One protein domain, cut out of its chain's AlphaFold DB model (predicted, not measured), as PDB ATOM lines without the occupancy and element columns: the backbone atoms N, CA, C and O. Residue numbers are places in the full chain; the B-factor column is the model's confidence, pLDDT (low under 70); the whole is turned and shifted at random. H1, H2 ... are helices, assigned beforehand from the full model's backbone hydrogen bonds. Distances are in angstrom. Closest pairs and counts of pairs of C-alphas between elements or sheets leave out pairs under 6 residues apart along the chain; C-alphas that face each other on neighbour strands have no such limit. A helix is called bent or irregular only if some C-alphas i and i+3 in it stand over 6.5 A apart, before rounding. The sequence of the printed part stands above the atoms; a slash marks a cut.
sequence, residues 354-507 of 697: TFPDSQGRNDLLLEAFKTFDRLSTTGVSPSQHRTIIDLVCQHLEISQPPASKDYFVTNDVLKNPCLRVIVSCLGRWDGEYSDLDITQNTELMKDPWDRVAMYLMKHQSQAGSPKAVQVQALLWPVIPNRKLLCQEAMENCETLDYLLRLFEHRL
ATOM      1  N   THR A 354      65.971 -60.523 146.809       68.06
ATOM      2  CA  THR A 354      65.749 -60.043 145.440       68.06
ATOM      3  C   THR A 354      64.253 -60.071 145.152       68.06
ATOM      4  O   THR A 354      63.595 -61.089 145.343       68.06
ATOM      5  N   PHE A 355      63.675 -58.947 144.731       65.19
ATOM      6  CA  PHE A 355      62.283 -58.929 144.284       65.19
ATOM      7  C   PHE A 355      62.274 -59.008 142.764       65.19
ATOM      8  O   PHE A 355      62.791 -58.093 142.123       65.19
ATOM      9  N   PRO A 356      61.737 -60.079 142.159       59.81
ATOM     10  CA  PRO A 356      61.589 -60.110 140.716       59.81
ATOM     11  C   PRO A 356      60.645 -58.980 140.281       59.81
ATOM     12  O   PRO A 356      59.549 -58.839 140.823       59.81
ATOM     13  N   ASP A 357      61.032 -58.222 139.250       56.84
ATOM     14  CA  ASP A 357      60.239 -57.123 138.660       56.84
ATOM     15  C   ASP A 357      58.888 -57.582 138.063       56.84
ATOM     16  O   ASP A 357      58.072 -56.778 137.602       56.84
ATOM     17  N   SER A 358      58.629 -58.893 138.036       55.00
ATOM     18  CA  SER A 358      57.425 -59.459 137.438       55.00
ATOM     19  C   SER A 358      56.189 -59.245 138.325       55.00
ATOM     20  O   SER A 358      56.168 -59.577 139.507       55.00
ATOM     21  N   GLN A 359      55.125 -58.715 137.713       52.25
ATOM     22  CA  GLN A 359      53.845 -58.278 138.299       52.25
ATOM     23  C   GLN A 359      53.008 -59.364 139.028       52.25
ATOM     24  O   GLN A 359      51.796 -59.206 139.158       52.25
ATOM     25  N   GLY A 360      53.588 -60.479 139.483       52.41
ATOM     26  CA  GLY A 360      52.820 -61.677 139.837       52.41
ATOM     27  C   GLY A 360      53.174 -62.423 141.121       52.41
ATOM     28  O   GLY A 360      52.406 -63.312 141.478       52.41
ATOM     29  N   ARG A 361      54.273 -62.134 141.832       58.41
ATOM     30  CA  ARG A 361      54.640 -62.912 143.041       58.41
ATOM     31  C   ARG A 361      54.983 -62.038 144.238       58.41
ATOM     32  O   ARG A 361      56.100 -61.981 144.734       58.41
ATOM     33  N   ASN A 362      53.922 -61.413 144.727       65.12
ATOM     34  CA  ASN A 362      53.861 -60.565 145.913       65.12
ATOM     35  C   ASN A 362      54.029 -61.344 147.241       65.12
ATOM     36  O   ASN A 362      54.259 -60.740 148.288       65.12
ATOM     37  N   ASP A 363      53.956 -62.677 147.195       73.44
ATOM     38  CA  ASP A 363      53.989 -63.552 148.372       73.44
ATOM     39  C   ASP A 363      55.377 -63.638 149.025       73.44
ATOM     40  O   ASP A 363      55.468 -63.810 150.239       73.44
ATOM     41  N   LEU A 364      56.460 -63.476 148.254       77.06
ATOM     42  CA  LEU A 364      57.835 -63.617 148.757       77.06
ATOM     43  C   LEU A 364      58.233 -62.488 149.704       77.06
ATOM     44  O   LEU A 364      58.836 -62.742 150.743       77.06
ATOM     45  N   LEU A 365      57.858 -61.250 149.375       81.06
ATOM     46  CA  LEU A 365      58.098 -60.094 150.237       81.06
ATOM     47  C   LEU A 365      57.339 -60.238 151.561       81.06
ATOM     48  O   LEU A 365      57.898 -60.013 152.633       81.06
ATOM     49  N   LEU A 366      56.071 -60.650 151.498       82.00
ATOM     50  CA  LEU A 366      55.273 -60.893 152.696       82.00
ATOM     51  C   LEU A 366      55.842 -62.052 153.529       82.00
ATOM     52  O   LEU A 366      55.896 -61.951 154.754       82.00
ATOM     53  N   GLU A 367      56.292 -63.131 152.891       84.50
ATOM     54  CA  GLU A 367      56.932 -64.253 153.582       84.50
ATOM     55  C   GLU A 367      58.266 -63.842 154.219       84.50
ATOM     56  O   GLU A 367      58.557 -64.247 155.347       84.50
ATOM     57  N   ALA A 368      59.032 -62.960 153.569       87.00
ATOM     58  CA  ALA A 368      60.225 -62.351 154.149       87.00
ATOM     59  C   ALA A 368      59.878 -61.576 155.421       87.00
ATOM     60  O   ALA A 368      60.467 -61.825 156.471       87.00
ATOM     61  N   PHE A 369      58.865 -60.706 155.375       88.75
ATOM     62  CA  PHE A 369      58.419 -59.972 156.558       88.75
ATOM     63  C   PHE A 369      57.936 -60.890 157.679       88.75
ATOM     64  O   PHE A 369      58.313 -60.676 158.828       88.75
ATOM     65  N   LYS A 370      57.164 -61.940 157.374       88.94
ATOM     66  CA  LYS A 370      56.749 -62.943 158.372       88.94
ATOM     67  C   LYS A 370      57.943 -63.670 158.982       88.94
ATOM     68  O   LYS A 370      57.929 -63.995 160.163       88.94
ATOM     69  N   THR A 371      58.973 -63.929 158.192       89.44
ATOM     70  CA  THR A 371      60.201 -64.565 158.669       89.44
ATOM     71  C   THR A 371      60.972 -63.629 159.591       89.44
ATOM     72  O   THR A 371      61.317 -64.021 160.705       89.44
ATOM     73  N   PHE A 372      61.177 -62.370 159.196       91.62
ATOM     74  CA  PHE A 372      61.800 -61.370 160.064       91.62
ATOM     75  C   PHE A 372      60.982 -61.114 161.332       91.62
ATOM     76  O   PHE A 372      61.561 -60.875 162.390       91.62
ATOM     77  N   ASP A 373      59.657 -61.233 161.264       91.44
ATOM     78  CA  ASP A 373      58.765 -61.175 162.421       91.44
ATOM     79  C   ASP A 373      59.032 -62.317 163.406       91.44
ATOM     80  O   ASP A 373      59.249 -62.075 164.597       91.44
ATOM     81  N   ARG A 374      59.118 -63.561 162.914       90.81
ATOM     82  CA  ARG A 374      59.502 -64.729 163.729       90.81
ATOM     83  C   ARG A 374      60.887 -64.543 164.352       90.81
ATOM     84  O   ARG A 374      61.040 -64.709 165.565       90.81
ATOM     85  N   LEU A 375      61.856 -64.115 163.541       90.44
ATOM     86  CA  LEU A 375      63.231 -63.848 163.966       90.44
ATOM     87  C   LEU A 375      63.339 -62.708 164.981       90.44
ATOM     88  O   LEU A 375      64.325 -62.677 165.708       90.44
ATOM     89  N   SER A 376      62.367 -61.792 165.039       88.62
ATOM     90  CA  SER A 376      62.376 -60.626 165.936       88.62
ATOM     91  C   SER A 376      61.554 -60.812 167.214       88.62
ATOM     92  O   SER A 376      61.629 -59.973 168.106       88.62
ATOM     93  N   THR A 377      60.740 -61.867 167.317       83.06
ATOM     94  CA  THR A 377      59.763 -62.031 168.414       83.06
ATOM     95  C   THR A 377      60.150 -63.090 169.447       83.06
ATOM     96  O   THR A 377      59.587 -63.108 170.540       83.06
ATOM     97  N   THR A 378      61.118 -63.960 169.153       76.81
ATOM     98  CA  THR A 378      61.458 -65.124 169.990       76.81
ATOM     99  C   THR A 378      62.811 -64.969 170.696       76.81
ATOM    100  O   THR A 378      63.857 -65.243 170.126       76.81
ATOM    101  N   GLY A 379      62.804 -64.533 171.965       77.62
ATOM    102  CA  GLY A 379      64.006 -64.536 172.825       77.62
ATOM    103  C   GLY A 379      65.157 -63.635 172.354       77.62
ATOM    104  O   GLY A 379      66.313 -63.896 172.674       77.62
ATOM    105  N   VAL A 380      64.840 -62.596 171.580       85.88
ATOM    106  CA  VAL A 380      65.809 -61.745 170.880       85.88
ATOM    107  C   VAL A 380      66.256 -60.591 171.773       85.88
ATOM    108  O   VAL A 380      65.435 -59.940 172.420       85.88
ATOM    109  N   SER A 381      67.555 -60.300 171.791       88.69
ATOM    110  CA  SER A 381      68.076 -59.101 172.461       88.69
ATOM    111  C   SER A 381      67.714 -57.816 171.691       88.69
ATOM    112  O   SER A 381      67.552 -57.853 170.469       88.69
ATOM    113  N   PRO A 382      67.643 -56.642 172.349       86.19
ATOM    114  CA  PRO A 382      67.352 -55.379 171.663       86.19
ATOM    115  C   PRO A 382      68.296 -55.066 170.489       86.19
ATOM    116  O   PRO A 382      67.851 -54.545 169.468       86.19
ATOM    117  N   SER A 383      69.580 -55.432 170.587       87.12
ATOM    118  CA  SER A 383      70.574 -55.231 169.522       87.12
ATOM    119  C   SER A 383      70.351 -56.146 168.314       87.12
ATOM    120  O   SER A 383      70.492 -55.707 167.170       87.12
ATOM    121  N   GLN A 384      69.960 -57.401 168.540       87.69
ATOM    122  CA  GLN A 384      69.585 -58.327 167.469       87.69
ATOM    123  C   GLN A 384      68.282 -57.890 166.795       87.69
ATOM    124  O   GLN A 384      68.182 -57.930 165.571       87.69
ATOM    125  N   HIS A 385      67.302 -57.410 167.566       89.81
ATOM    126  CA  HIS A 385      66.081 -56.863 166.988       89.81
ATOM    127  C   HIS A 385      66.388 -55.620 166.136       89.81
ATOM    128  O   HIS A 385      65.967 -55.554 164.983       89.81
ATOM    129  N   ARG A 386      67.203 -54.684 166.648       90.06
ATOM    130  CA  ARG A 386      67.684 -53.522 165.883       90.06
ATOM    131  C   ARG A 386      68.351 -53.949 164.579       90.06
ATOM    132  O   ARG A 386      68.004 -53.420 163.536       90.06
ATOM    133  N   THR A 387      69.238 -54.942 164.634       90.00
ATOM    134  CA  THR A 387      69.925 -55.495 163.457       90.00
ATOM    135  C   THR A 387      68.933 -55.948 162.383       90.00
ATOM    136  O   THR A 387      69.100 -55.618 161.213       90.00
ATOM    137  N   ILE A 388      67.881 -56.681 162.760       90.56
ATOM    138  CA  ILE A 388      66.868 -57.147 161.801       90.56
ATOM    139  C   ILE A 388      66.131 -55.959 161.168       90.56
ATOM    140  O   ILE A 388      65.923 -55.936 159.956       90.56
ATOM    141  N   ILE A 389      65.765 -54.953 161.966       92.88
ATOM    142  CA  ILE A 389      65.113 -53.740 161.455       92.88
ATOM    143  C   ILE A 389      66.053 -52.936 160.548       92.88
ATOM    144  O   ILE A 389      65.631 -52.488 159.484       92.88
ATOM    145  N   ASP A 390      67.326 -52.798 160.922       90.44
ATOM    146  CA  ASP A 390      68.362 -52.147 160.118       90.44
ATOM    147  C   ASP A 390      68.495 -52.816 158.751       90.44
ATOM    148  O   ASP A 390      68.467 -52.122 157.736       90.44
ATOM    149  N   LEU A 391      68.562 -54.149 158.722       88.19
ATOM    150  CA  LEU A 391      68.636 -54.945 157.500       88.19
ATOM    151  C   LEU A 391      67.445 -54.684 156.578       88.19
ATOM    152  O   LEU A 391      67.621 -54.403 155.396       88.19
ATOM    153  N   VAL A 392      66.229 -54.753 157.125       89.81
ATOM    154  CA  VAL A 392      64.992 -54.526 156.371       89.81
ATOM    155  C   VAL A 392      64.957 -53.103 155.812       89.81
ATOM    156  O   VAL A 392      64.695 -52.917 154.627       89.81
ATOM    157  N   CYS A 393      65.254 -52.092 156.630       89.88
ATOM    158  CA  CYS A 393      65.248 -50.702 156.183       89.88
ATOM    159  C   CYS A 393      66.346 -50.407 155.147       89.88
ATOM    160  O   CYS A 393      66.064 -49.734 154.159       89.88
ATOM    161  N   GLN A 394      67.572 -50.912 155.337       86.19
ATOM    162  CA  GLN A 394      68.661 -50.773 154.357       86.19
ATOM    163  C   GLN A 394      68.290 -51.432 153.031       86.19
ATOM    164  O   GLN A 394      68.527 -50.882 151.959       86.19
ATOM    165  N   HIS A 395      67.666 -52.603 153.102       83.50
ATOM    166  CA  HIS A 395      67.236 -53.319 151.922       83.50
ATOM    167  C   HIS A 395      66.182 -52.529 151.119       83.50
ATOM    168  O   HIS A 395      66.344 -52.344 149.913       83.50
ATOM    169  N   LEU A 396      65.166 -51.979 151.793       85.50
ATOM    170  CA  LEU A 396      64.137 -51.128 151.173       85.50
ATOM    171  C   LEU A 396      64.679 -49.784 150.656       85.50
ATOM    172  O   LEU A 396      64.111 -49.190 149.741       85.50
ATOM    173  N   GLU A 397      65.767 -49.289 151.246       85.38
ATOM    174  CA  GLU A 397      66.478 -48.095 150.781       85.38
ATOM    175  C   GLU A 397      67.181 -48.316 149.438       85.38
ATOM    176  O   GLU A 397      67.232 -47.387 148.631       85.38
ATOM    177  N   ILE A 398      67.712 -49.521 149.204       80.88
ATOM    178  CA  ILE A 398      68.408 -49.881 147.959       80.88
ATOM    179  C   ILE A 398      67.400 -50.293 146.879       80.88
ATOM    180  O   ILE A 398      67.516 -49.861 145.734       80.88
ATOM    181  N   SER A 399      66.399 -51.105 147.234       76.56
ATOM    182  CA  SER A 399      65.369 -51.594 146.315       76.56
ATOM    183  C   SER A 399      63.986 -51.219 146.832       76.56
ATOM    184  O   SER A 399      63.473 -51.816 147.780       76.56
ATOM    185  N   GLN A 400      63.370 -50.208 146.213       74.06
ATOM    186  CA  GLN A 400      61.987 -49.862 146.527       74.06
ATOM    187  C   GLN A 400      61.062 -50.879 145.856       74.06
ATOM    188  O   GLN A 400      61.034 -50.940 144.624       74.06
ATOM    189  N   PRO A 401      60.283 -51.662 146.624       71.69
ATOM    190  CA  PRO A 401      59.328 -52.575 146.023       71.69
ATOM    191  C   PRO A 401      58.278 -51.771 145.240       71.69
ATOM    192  O   PRO A 401      57.934 -50.648 145.639       71.69
ATOM    193  N   PRO A 402      57.740 -52.316 144.134       68.12
ATOM    194  CA  PRO A 402      56.675 -51.656 143.391       68.12
ATOM    195  C   PRO A 402      55.511 -51.339 144.334       68.12
ATOM    196  O   PRO A 402      55.150 -52.137 145.190       68.12
ATOM    197  N   ALA A 403      54.922 -50.151 144.214       63.31
ATOM    198  CA  ALA A 403      53.822 -49.751 145.085       63.31
ATOM    199  C   ALA A 403      52.512 -50.420 144.635       63.31
ATOM    200  O   ALA A 403      51.899 -49.971 143.667       63.31
ATOM    201  N   SER A 404      52.045 -51.447 145.350       63.62
ATOM    202  CA  SER A 404      50.709 -52.037 145.165       63.62
ATOM    203  C   SER A 404      49.876 -51.844 146.421       63.62
ATOM    204  O   SER A 404      50.344 -51.995 147.546       63.62
ATOM    205  N   LYS A 405      48.607 -51.500 146.220       60.28
ATOM    206  CA  LYS A 405      47.636 -51.325 147.304       60.28
ATOM    207  C   LYS A 405      47.204 -52.662 147.915       60.28
ATOM    208  O   LYS A 405      46.745 -52.688 149.050       60.28
ATOM    209  N   ASP A 406      47.417 -53.766 147.197       60.75
ATOM    210  CA  ASP A 406      46.894 -55.082 147.573       60.75
ATOM    211  C   ASP A 406      47.877 -55.924 148.412       60.75
ATOM    212  O   ASP A 406      47.514 -57.005 148.868       60.75
ATOM    213  N   TYR A 407      49.112 -55.450 148.652       62.69
ATOM    214  CA  TYR A 407      50.169 -56.241 149.309       62.69
ATOM    215  C   TYR A 407      49.836 -56.677 150.746       62.69
ATOM    216  O   TYR A 407      50.222 -57.767 151.161       62.69
ATOM    217  N   PHE A 408      49.165 -55.822 151.525       62.62
ATOM    218  CA  PHE A 408      49.179 -55.920 152.993       62.62
ATOM    219  C   PHE A 408      47.804 -55.766 153.647       62.62
ATOM    220  O   PHE A 408      47.686 -55.318 154.784       62.62
ATOM    221  N   VAL A 409      46.747 -56.202 152.954       57.41
ATOM    222  CA  VAL A 409      45.372 -56.216 153.498       57.41
ATOM    223  C   VAL A 409      45.269 -57.057 154.790       57.41
ATOM    224  O   VAL A 409      44.346 -56.874 155.574       57.41
ATOM    225  N   THR A 410      46.248 -57.927 155.072       58.53
ATOM    226  CA  THR A 410      46.331 -58.766 156.283       58.53
ATOM    227  C   THR A 410      47.488 -58.365 157.213       58.53
ATOM    228  O   THR A 410      48.337 -59.177 157.579       58.53
ATOM    229  N   ASN A 411      47.521 -57.098 157.637       56.75
ATOM    230  CA  ASN A 411      48.490 -56.593 158.626       56.75
ATOM    231  C   ASN A 411      48.440 -57.305 159.996       56.75
ATOM    232  O   ASN A 411      49.385 -57.177 160.776       56.75
ATOM    233  N   ASP A 412      47.383 -58.068 160.284       63.00
ATOM    234  CA  ASP A 412      47.206 -58.807 161.545       63.00
ATOM    235  C   ASP A 412      48.170 -59.993 161.713       63.00
ATOM    236  O   ASP A 412      48.241 -60.590 162.787       63.00
ATOM    237  N   VAL A 413      48.919 -60.359 160.668       77.44
ATOM    238  CA  VAL A 413      49.807 -61.531 160.713       77.44
ATOM    239  C   VAL A 413      51.161 -61.229 161.365       77.44
ATOM    240  O   VAL A 413      51.792 -62.142 161.895       77.44
ATOM    241  N   LEU A 414      51.612 -59.970 161.354       87.12
ATOM    242  CA  LEU A 414      52.903 -59.575 161.929       87.12
ATOM    243  C   LEU A 414      52.723 -59.148 163.388       87.12
ATOM    244  O   LEU A 414      51.880 -58.307 163.691       87.12
ATOM    245  N   LYS A 415      53.530 -59.697 164.297       88.25
ATOM    246  CA  LYS A 415      53.486 -59.368 165.733       88.25
ATOM    247  C   LYS A 415      54.400 -58.197 166.094       88.25
ATOM    248  O   LYS A 415      54.128 -57.467 167.044       88.25
ATOM    249  N   ASN A 416      55.482 -58.012 165.351       88.38
ATOM    250  CA  ASN A 416      56.490 -56.993 165.556       88.38
ATOM    251  C   ASN A 416      55.966 -55.620 165.104       88.38
ATOM    252  O   ASN A 416      55.666 -55.426 163.921       88.38
ATOM    253  N   PRO A 417      55.884 -54.632 166.008       86.94
ATOM    254  CA  PRO A 417      55.283 -53.347 165.682       86.94
ATOM    255  C   PRO A 417      56.139 -52.511 164.716       86.94
ATOM    256  O   PRO A 417      55.573 -51.788 163.897       86.94
ATOM    257  N   CYS A 418      57.473 -52.645 164.736       89.81
ATOM    258  CA  CYS A 418      58.364 -51.965 163.792       89.81
ATOM    259  C   CYS A 418      58.123 -52.459 162.360       89.81
ATOM    260  O   CYS A 418      57.940 -51.655 161.445       89.81
ATOM    261  N   LEU A 419      58.055 -53.782 162.169       89.69
ATOM    262  CA  LEU A 419      57.784 -54.380 160.859       89.69
ATOM    263  C   LEU A 419      56.373 -54.055 160.366       89.69
ATOM    264  O   LEU A 419      56.224 -53.699 159.200       89.69
ATOM    265  N   ARG A 420      55.352 -54.091 161.238       87.00
ATOM    266  CA  ARG A 420      53.980 -53.664 160.891       87.00
ATOM    267  C   ARG A 420      53.960 -52.248 160.321       87.00
ATOM    268  O   ARG A 420      53.339 -52.024 159.281       87.00
ATOM    269  N   VAL A 421      54.662 -51.315 160.969       86.88
ATOM    270  CA  VAL A 421      54.770 -49.925 160.507       86.88
ATOM    271  C   VAL A 421      55.453 -49.857 159.147       86.88
ATOM    272  O   VAL A 421      54.870 -49.291 158.225       86.88
ATOM    273  N   ILE A 422      56.626 -50.478 158.982       88.38
ATOM    274  CA  ILE A 422      57.356 -50.505 157.700       88.38
ATOM    275  C   ILE A 422      56.460 -51.037 156.576       88.38
ATOM    276  O   ILE A 422      56.300 -50.395 155.541       88.38
ATOM    277  N   VAL A 423      55.827 -52.184 156.802       85.38
ATOM    278  CA  VAL A 423      54.942 -52.852 155.844       85.38
ATOM    279  C   VAL A 423      53.751 -51.973 155.461       85.38
ATOM    280  O   VAL A 423      53.407 -51.836 154.287       85.38
ATOM    281  N   SER A 424      53.167 -51.285 156.437       80.88
ATOM    282  CA  SER A 424      52.030 -50.389 156.205       80.88
ATOM    283  C   SER A 424      52.402 -49.157 155.382       80.88
ATOM    284  O   SER A 424      51.580 -48.665 154.605       80.88
ATOM    285  N   CYS A 425      53.656 -48.706 155.485       79.88
ATOM    286  CA  CYS A 425      54.187 -47.646 154.630       79.88
ATOM    287  C   CYS A 425      54.268 -48.081 153.172       79.88
ATOM    288  O   CYS A 425      53.930 -47.304 152.279       79.88
ATOM    289  N   LEU A 426      54.689 -49.324 152.931       79.50
ATOM    290  CA  LEU A 426      54.785 -49.887 151.586       79.50
ATOM    291  C   LEU A 426      53.393 -50.074 150.953       79.50
ATOM    292  O   LEU A 426      53.210 -49.784 149.773       79.50
ATOM    293  N   GLY A 427      52.390 -50.467 151.747       72.00
ATOM    294  CA  GLY A 427      50.996 -50.670 151.317       72.00
ATOM    295  C   GLY A 427      50.139 -49.404 151.141       72.00
ATOM    296  O   GLY A 427      48.926 -49.516 150.988       72.00
ATOM    297  N   ARG A 428      50.730 -48.198 151.173       67.75
ATOM    298  CA  ARG A 428      50.034 -46.896 151.034       67.75
ATOM    299  C   ARG A 428      48.964 -46.581 152.098       67.75
ATOM    300  O   ARG A 428      48.031 -45.843 151.806       67.75
ATOM    301  N   TRP A 429      49.131 -47.036 153.343       68.44
ATOM    302  CA  TRP A 429      48.377 -46.565 154.527       68.44
ATOM    303  C   TRP A 429      46.830 -46.609 154.472       68.44
ATOM    304  O   TRP A 429      46.176 -46.013 155.327       68.44
ATOM    305  N   ASP A 430      46.198 -47.310 153.528       60.59
ATOM    306  CA  ASP A 430      44.741 -47.204 153.333       60.59
ATOM    307  C   ASP A 430      43.907 -47.873 154.470       60.59
ATOM    308  O   ASP A 430      42.757 -47.490 154.683       60.59
ATOM    309  N   GLY A 431      44.483 -48.763 155.298       61.00
ATOM    310  CA  GLY A 431      43.797 -49.473 156.406       61.00
ATOM    311  C   GLY A 431      43.671 -48.706 157.740       61.00
ATOM    312  O   GLY A 431      44.407 -47.748 157.983       61.00
ATOM    313  N   GLU A 432      42.718 -49.082 158.604       56.91
ATOM    314  CA  GLU A 432      42.544 -48.503 159.955       56.91
ATOM    315  C   GLU A 432      43.759 -48.818 160.851       56.91
ATOM    316  O   GLU A 432      44.191 -49.962 160.949       56.91
ATOM    317  N   TYR A 433      44.336 -47.787 161.478       61.09
ATOM    318  CA  TYR A 433      45.560 -47.861 162.291       61.09
ATOM    319  C   TYR A 433      45.254 -47.466 163.741       61.09
ATOM    320  O   TYR A 433      45.831 -46.531 164.288       61.09
ATOM    321  N   SER A 434      44.266 -48.128 164.341       52.16
ATOM    322  CA  SER A 434      43.696 -47.701 165.628       52.16
ATOM    323  C   SER A 434      44.428 -48.261 166.861       52.16
ATOM    324  O   SER A 434      44.230 -47.739 167.949       52.16
ATOM    325  N   ASP A 435      45.314 -49.257 166.701       58.06
ATOM    326  CA  ASP A 435      45.814 -50.086 167.820       58.06
ATOM    327  C   ASP A 435      47.344 -50.087 168.037       58.06
ATOM    328  O   ASP A 435      47.861 -50.910 168.797       58.06
ATOM    329  N   LEU A 436      48.122 -49.210 167.386       64.81
ATOM    330  CA  LEU A 436      49.577 -49.191 167.609       64.81
ATOM    331  C   LEU A 436      49.955 -48.322 168.820       64.81
ATOM    332  O   LEU A 436      50.237 -47.132 168.688       64.81
ATOM    333  N   ASP A 437      50.016 -48.937 170.004       65.38
ATOM    334  CA  ASP A 437      50.559 -48.298 171.209       65.38
ATOM    335  C   ASP A 437      52.096 -48.234 171.148       65.38
ATOM    336  O   ASP A 437      52.835 -49.034 171.733       65.38
ATOM    337  N   ILE A 438      52.590 -47.275 170.362       66.94
ATOM    338  CA  ILE A 438      54.018 -46.954 170.260       66.94
ATOM    339  C   ILE A 438      54.522 -46.418 171.609       66.94
ATOM    340  O   ILE A 438      55.664 -46.668 171.987       66.94
ATOM    341  N   THR A 439      53.665 -45.728 172.367       62.31
ATOM    342  CA  THR A 439      54.026 -45.043 173.612       62.31
ATOM    343  C   THR A 439      54.445 -45.989 174.734       62.31
ATOM    344  O   THR A 439      55.458 -45.717 175.375       62.31
ATOM    345  N   GLN A 440      53.765 -47.123 174.926       58.22
ATOM    346  CA  GLN A 440      54.070 -48.059 176.021       58.22
ATOM    347  C   GLN A 440      55.344 -48.897 175.806       58.22
ATOM    348  O   GLN A 440      55.923 -49.383 176.773       58.22
ATOM    349  N   ASN A 441      55.823 -49.041 174.565       59.19
ATOM    350  CA  ASN A 441      56.959 -49.915 174.230       59.19
ATOM    351  C   ASN A 441      58.274 -49.170 173.930       59.19
ATOM    352  O   ASN A 441      59.269 -49.796 173.562       59.19
ATOM    353  N   THR A 442      58.307 -47.841 174.058       59.09
ATOM    354  CA  THR A 442      59.428 -47.019 173.564       59.09
ATOM    355  C   THR A 442      60.734 -47.151 174.348       59.09
ATOM    356  O   THR A 442      61.790 -46.966 173.750       59.09
ATOM    357  N   GLU A 443      60.725 -47.504 175.636       63.28
ATOM    358  CA  GLU A 443      61.967 -47.549 176.431       63.28
ATOM    359  C   GLU A 443      62.861 -48.755 176.102       63.28
ATOM    360  O   GLU A 443      64.071 -48.598 175.951       63.28
ATOM    361  N   LEU A 444      62.279 -49.945 175.915       62.97
ATOM    362  CA  LEU A 444      63.014 -51.172 175.562       62.97
ATOM    363  C   LEU A 444      63.291 -51.300 174.054       62.97
ATOM    364  O   LEU A 444      64.154 -52.075 173.647       62.97
ATOM    365  N   MET A 445      62.569 -50.540 173.224       73.31
ATOM    366  CA  MET A 445      62.598 -50.640 171.757       73.31
ATOM    367  C   MET A 445      63.081 -49.355 171.083       73.31
ATOM    368  O   MET A 445      62.886 -49.180 169.880       73.31
ATOM    369  N   LYS A 446      63.698 -48.444 171.844       80.69
ATOM    370  CA  LYS A 446      64.111 -47.125 171.356       80.69
ATOM    371  C   LYS A 446      64.985 -47.212 170.108       80.69
ATOM    372  O   LYS A 446      64.714 -46.517 169.139       80.69
ATOM    373  N   ASP A 447      65.980 -48.092 170.130       84.38
ATOM    374  CA  ASP A 447      66.956 -48.268 169.053       84.38
ATOM    375  C   ASP A 447      66.319 -48.783 167.744       84.38
ATOM    376  O   ASP A 447      66.464 -48.122 166.718       84.38
ATOM    377  N   PRO A 448      65.553 -49.898 167.730       87.44
ATOM    378  CA  PRO A 448      64.804 -50.304 166.538       87.44
ATOM    379  C   PRO A 448      63.875 -49.208 166.001       87.44
ATOM    380  O   PRO A 448      63.784 -49.010 164.790       87.44
ATOM    381  N   TRP A 449      63.188 -48.482 166.887       88.38
ATOM    382  CA  TRP A 449      62.299 -47.400 166.474       88.38
ATOM    383  C   TRP A 449      63.046 -46.181 165.925       88.38
ATOM    384  O   TRP A 449      62.511 -45.531 165.026       88.38
ATOM    385  N   ASP A 450      64.267 -45.899 166.401       88.62
ATOM    386  CA  ASP A 450      65.150 -44.869 165.835       88.62
ATOM    387  C   ASP A 450      65.308 -45.091 164.327       88.62
ATOM    388  O   ASP A 450      65.133 -44.167 163.523       88.62
ATOM    389  N   ARG A 451      65.513 -46.356 163.948       90.06
ATOM    390  CA  ARG A 451      65.835 -46.732 162.582       90.06
ATOM    391  C   ARG A 451      64.623 -46.627 161.683       90.06
ATOM    392  O   ARG A 451      64.729 -46.076 160.583       90.06
ATOM    393  N   VAL A 452      63.484 -47.136 162.160       90.69
ATOM    394  CA  VAL A 452      62.195 -47.004 161.470       90.69
ATOM    395  C   VAL A 452      61.890 -45.530 161.258       90.69
ATOM    396  O   VAL A 452      61.576 -45.125 160.144       90.69
ATOM    397  N   ALA A 453      62.030 -44.705 162.296       88.31
ATOM    398  CA  ALA A 453      61.715 -43.292 162.204       88.31
ATOM    399  C   ALA A 453      62.621 -42.572 161.190       88.31
ATOM    400  O   ALA A 453      62.110 -41.833 160.351       88.31
ATOM    401  N   MET A 454      63.932 -42.850 161.180       88.75
ATOM    402  CA  MET A 454      64.845 -42.331 160.148       88.75
ATOM    403  C   MET A 454      64.440 -42.762 158.735       88.75
ATOM    404  O   MET A 454      64.403 -41.929 157.829       88.75
ATOM    405  N   TYR A 455      64.110 -44.044 158.547       89.62
ATOM    406  CA  TYR A 455      63.655 -44.569 157.257       89.62
ATOM    407  C   TYR A 455      62.394 -43.837 156.771       89.62
ATOM    408  O   TYR A 455      62.347 -43.354 155.639       89.62
ATOM    409  N   LEU A 456      61.394 -43.673 157.641       87.12
ATOM    410  CA  LEU A 456      60.147 -42.985 157.299       87.12
ATOM    411  C   LEU A 456      60.337 -41.500 157.023       87.12
ATOM    412  O   LEU A 456      59.713 -40.973 156.106       87.12
ATOM    413  N   MET A 457      61.186 -40.821 157.787       83.56
ATOM    414  CA  MET A 457      61.490 -39.409 157.553       83.56
ATOM    415  C   MET A 457      62.159 -39.209 156.192       83.56
ATOM    416  O   MET A 457      61.788 -38.310 155.445       83.56
ATOM    417  N   LYS A 458      63.095 -40.091 155.828       84.75
ATOM    418  CA  LYS A 458      63.825 -40.015 154.557       84.75
ATOM    419  C   LYS A 458      62.946 -40.330 153.342       84.75
ATOM    420  O   LYS A 458      63.065 -39.659 152.323       84.75
ATOM    421  N   HIS A 459      62.081 -41.342 153.434       80.56
ATOM    422  CA  HIS A 459      61.339 -41.864 152.275       80.56
ATOM    423  C   HIS A 459      59.881 -41.399 152.179       80.56
ATOM    424  O   HIS A 459      59.255 -41.584 151.138       80.56
ATOM    425  N   GLN A 460      59.318 -40.816 153.240       76.25
ATOM    426  CA  GLN A 460      57.908 -40.410 153.303       76.25
ATOM    427  C   GLN A 460      57.737 -38.943 153.748       76.25
ATOM    428  O   GLN A 460      56.642 -38.557 154.150       76.25
ATOM    429  N   SER A 461      58.776 -38.102 153.673       66.88
ATOM    430  CA  SER A 461      58.686 -36.660 153.991       66.88
ATOM    431  C   SER A 461      57.665 -35.908 153.125       66.88
ATOM    432  O   SER A 461      57.069 -34.930 153.562       66.88
ATOM    433  N   GLN A 462      57.404 -36.392 151.908       66.06
ATOM    434  CA  GLN A 462      56.416 -35.818 150.985       66.06
ATOM    435  C   GLN A 462      55.132 -36.652 150.870       66.06
ATOM    436  O   GLN A 462      54.321 -36.431 149.968       66.06
ATOM    437  N   ALA A 463      54.924 -37.627 151.759       63.88
ATOM    438  CA  ALA A 463      53.749 -38.478 151.694       63.88
ATOM    439  C   ALA A 463      52.474 -37.643 151.883       63.88
ATOM    440  O   ALA A 463      52.225 -37.084 152.948       63.88
ATOM    441  N   GLY A 464      51.624 -37.588 150.855       65.75
ATOM    442  CA  GLY A 464      50.323 -36.912 150.921       65.75
ATOM    443  C   GLY A 464      49.281 -37.636 151.786       65.75
ATOM    444  O   GLY A 464      48.134 -37.204 151.831       65.75
ATOM    445  N   SER A 465      49.644 -38.750 152.435       77.56
ATOM    446  CA  SER A 465      48.735 -39.530 153.278       77.56
ATOM    447  C   SER A 465      48.718 -38.982 154.712       77.56
ATOM    448  O   SER A 465      49.745 -39.059 155.389       77.56
ATOM    449  N   PRO A 466      47.566 -38.507 155.230       76.06
ATOM    450  CA  PRO A 466      47.449 -38.024 156.611       76.06
ATOM    451  C   PRO A 466      47.864 -39.067 157.660       76.06
ATOM    452  O   PRO A 466      48.435 -38.730 158.691       76.06
ATOM    453  N   LYS A 467      47.639 -40.356 157.378       75.81
ATOM    454  CA  LYS A 467      48.018 -41.463 158.271       75.81
ATOM    455  C   LYS A 467      49.532 -41.658 158.356       75.81
ATOM    456  O   LYS A 467      50.050 -41.937 159.433       75.81
ATOM    457  N   ALA A 468      50.247 -41.467 157.243       78.06
ATOM    458  CA  ALA A 468      51.709 -41.510 157.239       78.06
ATOM    459  C   ALA A 468      52.281 -40.425 158.157       78.06
ATOM    460  O   ALA A 468      53.133 -40.707 158.999       78.06
ATOM    461  N   VAL A 469      51.737 -39.209 158.037       79.12
ATOM    462  CA  VAL A 469      52.106 -38.062 158.872       79.12
ATOM    463  C   VAL A 469      51.754 -38.317 160.340       79.12
ATOM    464  O   VAL A 469      52.560 -38.021 161.218       79.12
ATOM    465  N   GLN A 470      50.606 -38.938 160.628       78.00
ATOM    466  CA  GLN A 470      50.223 -39.318 161.990       78.00
ATOM    467  C   GLN A 470      51.215 -40.307 162.624       78.00
ATOM    468  O   GLN A 470      51.646 -40.096 163.757       78.00
ATOM    469  N   VAL A 471      51.633 -41.363 161.917       80.50
ATOM    470  CA  VAL A 471      52.616 -42.318 162.465       80.50
ATOM    471  C   VAL A 471      53.994 -41.680 162.618       80.50
ATOM    472  O   VAL A 471      54.654 -41.870 163.639       80.50
ATOM    473  N   GLN A 472      54.414 -40.861 161.657       83.56
ATOM    474  CA  GLN A 472      55.625 -40.049 161.772       83.56
ATOM    475  C   GLN A 472      55.579 -39.120 162.999       83.56
ATOM    476  O   GLN A 472      56.566 -39.013 163.729       83.56
ATOM    477  N   ALA A 473      54.420 -38.519 163.290       80.00
ATOM    478  CA  ALA A 473      54.202 -37.718 164.490       80.00
ATOM    479  C   ALA A 473      54.309 -38.558 165.767       80.00
ATOM    480  O   ALA A 473      54.935 -38.136 166.743       80.00
ATOM    481  N   LEU A 474      53.740 -39.767 165.784       79.00
ATOM    482  CA  LEU A 474      53.865 -40.688 166.917       79.00
ATOM    483  C   LEU A 474      55.326 -41.070 167.183       79.00
ATOM    484  O   LEU A 474      55.728 -41.082 168.346       79.00
ATOM    485  N   LEU A 475      56.122 -41.273 166.131       83.19
ATOM    486  CA  LEU A 475      57.549 -41.605 166.200       83.19
ATOM    487  C   LEU A 475      58.463 -40.405 166.487       83.19
ATOM    488  O   LEU A 475      59.651 -40.596 166.738       83.19
ATOM    489  N   TRP A 476      57.946 -39.175 166.524       83.38
ATOM    490  CA  TRP A 476      58.767 -37.985 166.778       83.38
ATOM    491  C   TRP A 476      59.701 -38.083 168.003       83.38
ATOM    492  O   TRP A 476      60.869 -37.714 167.876       83.38
ATOM    493  N   PRO A 477      59.277 -38.605 169.175       79.06
ATOM    494  CA  PRO A 477      60.134 -38.661 170.364       79.06
ATOM    495  C   PRO A 477      61.381 -39.541 170.207       79.06
ATOM    496  O   PRO A 477      62.383 -39.301 170.883       79.06
ATOM    497  N   VAL A 478      61.332 -40.540 169.321       80.12
ATOM    498  CA  VAL A 478      62.403 -41.530 169.115       80.12
ATOM    499  C   VAL A 478      63.328 -41.188 167.945       80.12
ATOM    500  O   VAL A 478      64.337 -41.859 167.759       80.12
ATOM    501  N   ILE A 479      63.045 -40.119 167.193       81.56
ATOM    502  CA  ILE A 479      63.878 -39.701 166.062       81.56
ATOM    503  C   ILE A 479      65.262 -39.237 166.543       81.56
ATOM    504  O   ILE A 479      65.362 -38.291 167.343       81.56
ATOM    505  N   PRO A 480      66.351 -39.835 166.028       74.19
ATOM    506  CA  PRO A 480      67.684 -39.288 166.215       74.19
ATOM    507  C   PRO A 480      67.821 -38.002 165.384       74.19
ATOM    508  O   PRO A 480      67.277 -37.883 164.292       74.19
ATOM    509  N   ASN A 481      68.548 -37.010 165.901       77.31
ATOM    510  CA  ASN A 481      68.817 -35.735 165.212       77.31
ATOM    511  C   ASN A 481      67.613 -34.800 164.983       77.31
ATOM    512  O   ASN A 481      67.657 -33.965 164.083       77.31
ATOM    513  N   ARG A 482      66.593 -34.822 165.856       82.00
ATOM    514  CA  ARG A 482      65.494 -33.822 165.862       82.00
ATOM    515  C   ARG A 482      65.974 -32.377 165.694       82.00
ATOM    516  O   ARG A 482      65.365 -31.605 164.969       82.00
ATOM    517  N   LYS A 483      67.092 -32.018 166.341       77.75
ATOM    518  CA  LYS A 483      67.692 -30.678 166.239       77.75
ATOM    519  C   LYS A 483      68.067 -30.308 164.805       77.75
ATOM    520  O   LYS A 483      67.852 -29.168 164.423       77.75
ATOM    521  N   LEU A 484      68.599 -31.258 164.036       79.88
ATOM    522  CA  LEU A 484      69.012 -31.032 162.655       79.88
ATOM    523  C   LEU A 484      67.794 -30.848 161.746       79.88
ATOM    524  O   LEU A 484      67.776 -29.907 160.969       79.88
ATOM    525  N   LEU A 485      66.739 -31.654 161.925       78.50
ATOM    526  CA  LEU A 485      65.467 -31.463 161.212       78.50
ATOM    527  C   LEU A 485      64.823 -30.108 161.538       78.50
ATOM    528  O   LEU A 485      64.331 -29.424 160.646       78.50
ATOM    529  N   CYS A 486      64.853 -29.685 162.806       78.12
ATOM    530  CA  CYS A 486      64.369 -28.361 163.195       78.12
ATOM    531  C   CYS A 486      65.226 -27.232 162.602       78.12
ATOM    532  O   CYS A 486      64.676 -26.215 162.200       78.12
ATOM    533  N   GLN A 487      66.553 -27.389 162.546       76.31
ATOM    534  CA  GLN A 487      67.447 -26.420 161.901       76.31
ATOM    535  C   GLN A 487      67.185 -26.341 160.397       76.31
ATOM    536  O   GLN A 487      67.034 -25.246 159.867       76.31
ATOM    537  N   GLU A 488      67.042 -27.487 159.734       79.19
ATOM    538  CA  GLU A 488      66.705 -27.561 158.314       79.19
ATOM    539  C   GLU A 488      65.355 -26.895 158.030       79.19
ATOM    540  O   GLU A 488      65.240 -26.151 157.067       79.19
ATOM    541  N   ALA A 489      64.354 -27.059 158.898       76.38
ATOM    542  CA  ALA A 489      63.073 -26.361 158.775       76.38
ATOM    543  C   ALA A 489      63.185 -24.830 158.881       76.38
ATOM    544  O   ALA A 489      62.368 -24.115 158.306       76.38
ATOM    545  N   MET A 490      64.192 -24.297 159.577       70.88
ATOM    546  CA  MET A 490      64.429 -22.846 159.600       70.88
ATOM    547  C   MET A 490      64.985 -22.329 158.266       70.88
ATOM    548  O   MET A 490      64.854 -21.142 157.969       70.88
ATOM    549  N   GLU A 491      65.608 -23.205 157.476       77.56
ATOM    550  CA  GLU A 491      66.258 -22.877 156.204       77.56
ATOM    551  C   GLU A 491      65.425 -23.316 154.984       77.56
ATOM    552  O   GLU A 491      65.531 -22.715 153.914       77.56
ATOM    553  N   ASN A 492      64.563 -24.323 155.146       79.81
ATOM    554  CA  ASN A 492      63.762 -24.948 154.101       79.81
ATOM    555  C   ASN A 492      62.262 -24.928 154.455       79.81
ATOM    556  O   ASN A 492      61.794 -25.649 155.339       79.81
ATOM    557  N   CYS A 493      61.491 -24.138 153.700       74.94
ATOM    558  CA  CYS A 493      60.043 -24.005 153.874       74.94
ATOM    559  C   CYS A 493      59.273 -25.322 153.680       74.94
ATOM    560  O   CYS A 493      58.234 -25.497 154.311       74.94
ATOM    561  N   GLU A 494      59.749 -26.243 152.833       76.94
ATOM    562  CA  GLU A 494      59.096 -27.547 152.641       76.94
ATOM    563  C   GLU A 494      59.239 -28.418 153.893       76.94
ATOM    564  O   GLU A 494      58.270 -29.032 154.339       76.94
ATOM    565  N   THR A 495      60.426 -28.412 154.504       77.12
ATOM    566  CA  THR A 495      60.697 -29.105 155.769       77.12
ATOM    567  C   THR A 495      59.901 -28.473 156.914       77.12
ATOM    568  O   THR A 495      59.351 -29.193 157.746       77.12
ATOM    569  N   LEU A 496      59.758 -27.142 156.935       74.94
ATOM    570  CA  LEU A 496      58.903 -26.447 157.902       74.94
ATOM    571  C   LEU A 496      57.432 -26.838 157.766       74.94
ATOM    572  O   LEU A 496      56.805 -27.188 158.762       74.94
ATOM    573  N   ASP A 497      56.884 -26.797 156.552       75.19
ATOM    574  CA  ASP A 497      55.497 -27.181 156.283       75.19
ATOM    575  C   ASP A 497      55.237 -28.651 156.646       75.19
ATOM    576  O   ASP A 497      54.218 -28.985 157.254       75.19
ATOM    577  N   TYR A 498      56.198 -29.527 156.353       79.44
ATOM    578  CA  TYR A 498      56.163 -30.921 156.774       79.44
ATOM    579  C   TYR A 498      56.133 -31.075 158.303       79.44
ATOM    580  O   TYR A 498      55.270 -31.779 158.830       79.44
ATOM    581  N   LEU A 499      57.029 -30.395 159.032       78.12
ATOM    582  CA  LEU A 499      57.044 -30.441 160.496       78.12
ATOM    583  C   LEU A 499      55.763 -29.862 161.092       78.12
ATOM    584  O   LEU A 499      55.233 -30.425 162.047       78.12
ATOM    585  N   LEU A 500      55.239 -28.776 160.522       75.31
ATOM    586  CA  LEU A 500      53.962 -28.209 160.937       75.31
ATOM    587  C   LEU A 500      52.864 -29.261 160.811       75.31
ATOM    588  O   LEU A 500      52.247 -29.562 161.830       75.31
ATOM    589  N   ARG A 501      52.700 -29.883 159.630       76.38
ATOM    590  CA  ARG A 501      51.754 -30.991 159.382       76.38
ATOM    591  C   ARG A 501      51.915 -32.133 160.384       76.38
ATOM    592  O   ARG A 501      50.925 -32.619 160.926       76.38
ATOM    593  N   LEU A 502      53.154 -32.525 160.672       77.50
ATOM    594  CA  LEU A 502      53.478 -33.558 161.653       77.50
ATOM    595  C   LEU A 502      52.996 -33.184 163.059       77.50
ATOM    596  O   LEU A 502      52.359 -33.995 163.732       77.50
ATOM    597  N   PHE A 503      53.236 -31.949 163.498       72.94
ATOM    598  CA  PHE A 503      52.757 -31.489 164.796       72.94
ATOM    599  C   PHE A 503      51.237 -31.294 164.829       72.94
ATOM    600  O   PHE A 503      50.648 -31.535 165.877       72.94
ATOM    601  N   GLU A 504      50.563 -30.967 163.720       68.75
ATOM    602  CA  GLU A 504      49.094 -30.842 163.711       68.75
ATOM    603  C   GLU A 504      48.385 -32.136 164.126       68.75
ATOM    604  O   GLU A 504      47.351 -32.069 164.782       68.75
ATOM    605  N   HIS A 505      48.950 -33.299 163.790       64.44
ATOM    606  CA  HIS A 505      48.397 -34.609 164.147       64.44
ATOM    607  C   HIS A 505      48.645 -35.027 165.604       64.44
ATOM    608  O   HIS A 505      48.080 -36.023 166.049       64.44
ATOM    609  N   ARG A 506      49.488 -34.299 166.346       56.12
ATOM    610  CA  ARG A 506      49.764 -34.549 167.772       56.12
ATOM    611  C   ARG A 506      49.091 -33.560 168.715       56.12
ATOM    612  O   ARG A 506      49.125 -33.765 169.925       56.12
ATOM    613  N   LEU A 507      48.550 -32.472 168.183       49.84
ATOM    614  CA  LEU A 507      47.908 -31.433 168.971       49.84
ATOM    615  C   LEU A 507      46.411 -31.720 169.006       49.84
ATOM    616  O   LEU A 507      45.631 -31.087 168.297       49.84
TER     617      LEU A 507
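Overview. This is residues 354 to 507 of the 697 residues of an uncharacterized protein of Serendipita vermifera MAFF 305830 (UniProt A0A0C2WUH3). A loose diamond of four helices, H1 to H4, makes a bundle with H1 running against the other three; H5 packs on H4, and H6 and H7 form a corner at the far end, where H7 meets H5 about perpendicular, with residues 501 to 503 alone. The printed part has 154 residues with seven named helices, H1 to H7 in chain order, and no named strand: all helix. It is compact, with a radius of gyration of the C-alphas of 15.6 A and spans of 43 by 36 by 29 A.

Along the chain. H1, residues 363 to 377, begins with C-alpha 363 at (53.989, -63.552, 148.372) and measures 20.9 A. H2 is residues 382 to 398, 24.4 A; H3 is 417 to 426; H4 is 446 to 460, 20.2 A. H5, residues 466 to 478, is irregular: C-alphas 474 and 477 are 7.4 A apart. H6 is 482 to 491, and H7, 493 to 504, ends with C-alpha 504 at (49.094, -30.842, 163.711).

Arrangement. H4, the hub, touches H2, the same way at a shallow tilt of 13 degrees; their closest C-alphas, of Arg 386 and Pro 448, are 4.4 A apart. H4 touches H3 with residues 448 to 452 alone, closest at Cys 418 and Trp 449, 6.6 A between C-alphas. H1 and H2 form a helical hairpin, closest at the C-alphas of Ser 376 and His 385, 5.4 A. H5 touches H7 about perpendicular, at 88 degrees, with C-alphas 473 and 502 closest, 5.1 A. H6 and H7 touch only at the corner, with C-alphas 489 and 496 closest, 4.3 A. Every O i to N i+4 pair is within hydrogen-bond range in H1, H2, H3, H4, H6 and H7, and 7 of 9 in H5.

Size, cuts and confidence. The C-alphas farthest apart, of Gly 360 and Met 490, are 45.1 A apart. The printed part has no cut; the links H2 to H3 and H3 to H4 are long. Confidence is under 70 at residues 354 to 362, 402 to 412, 428 to 444, 461 to 464 and 504 to 507.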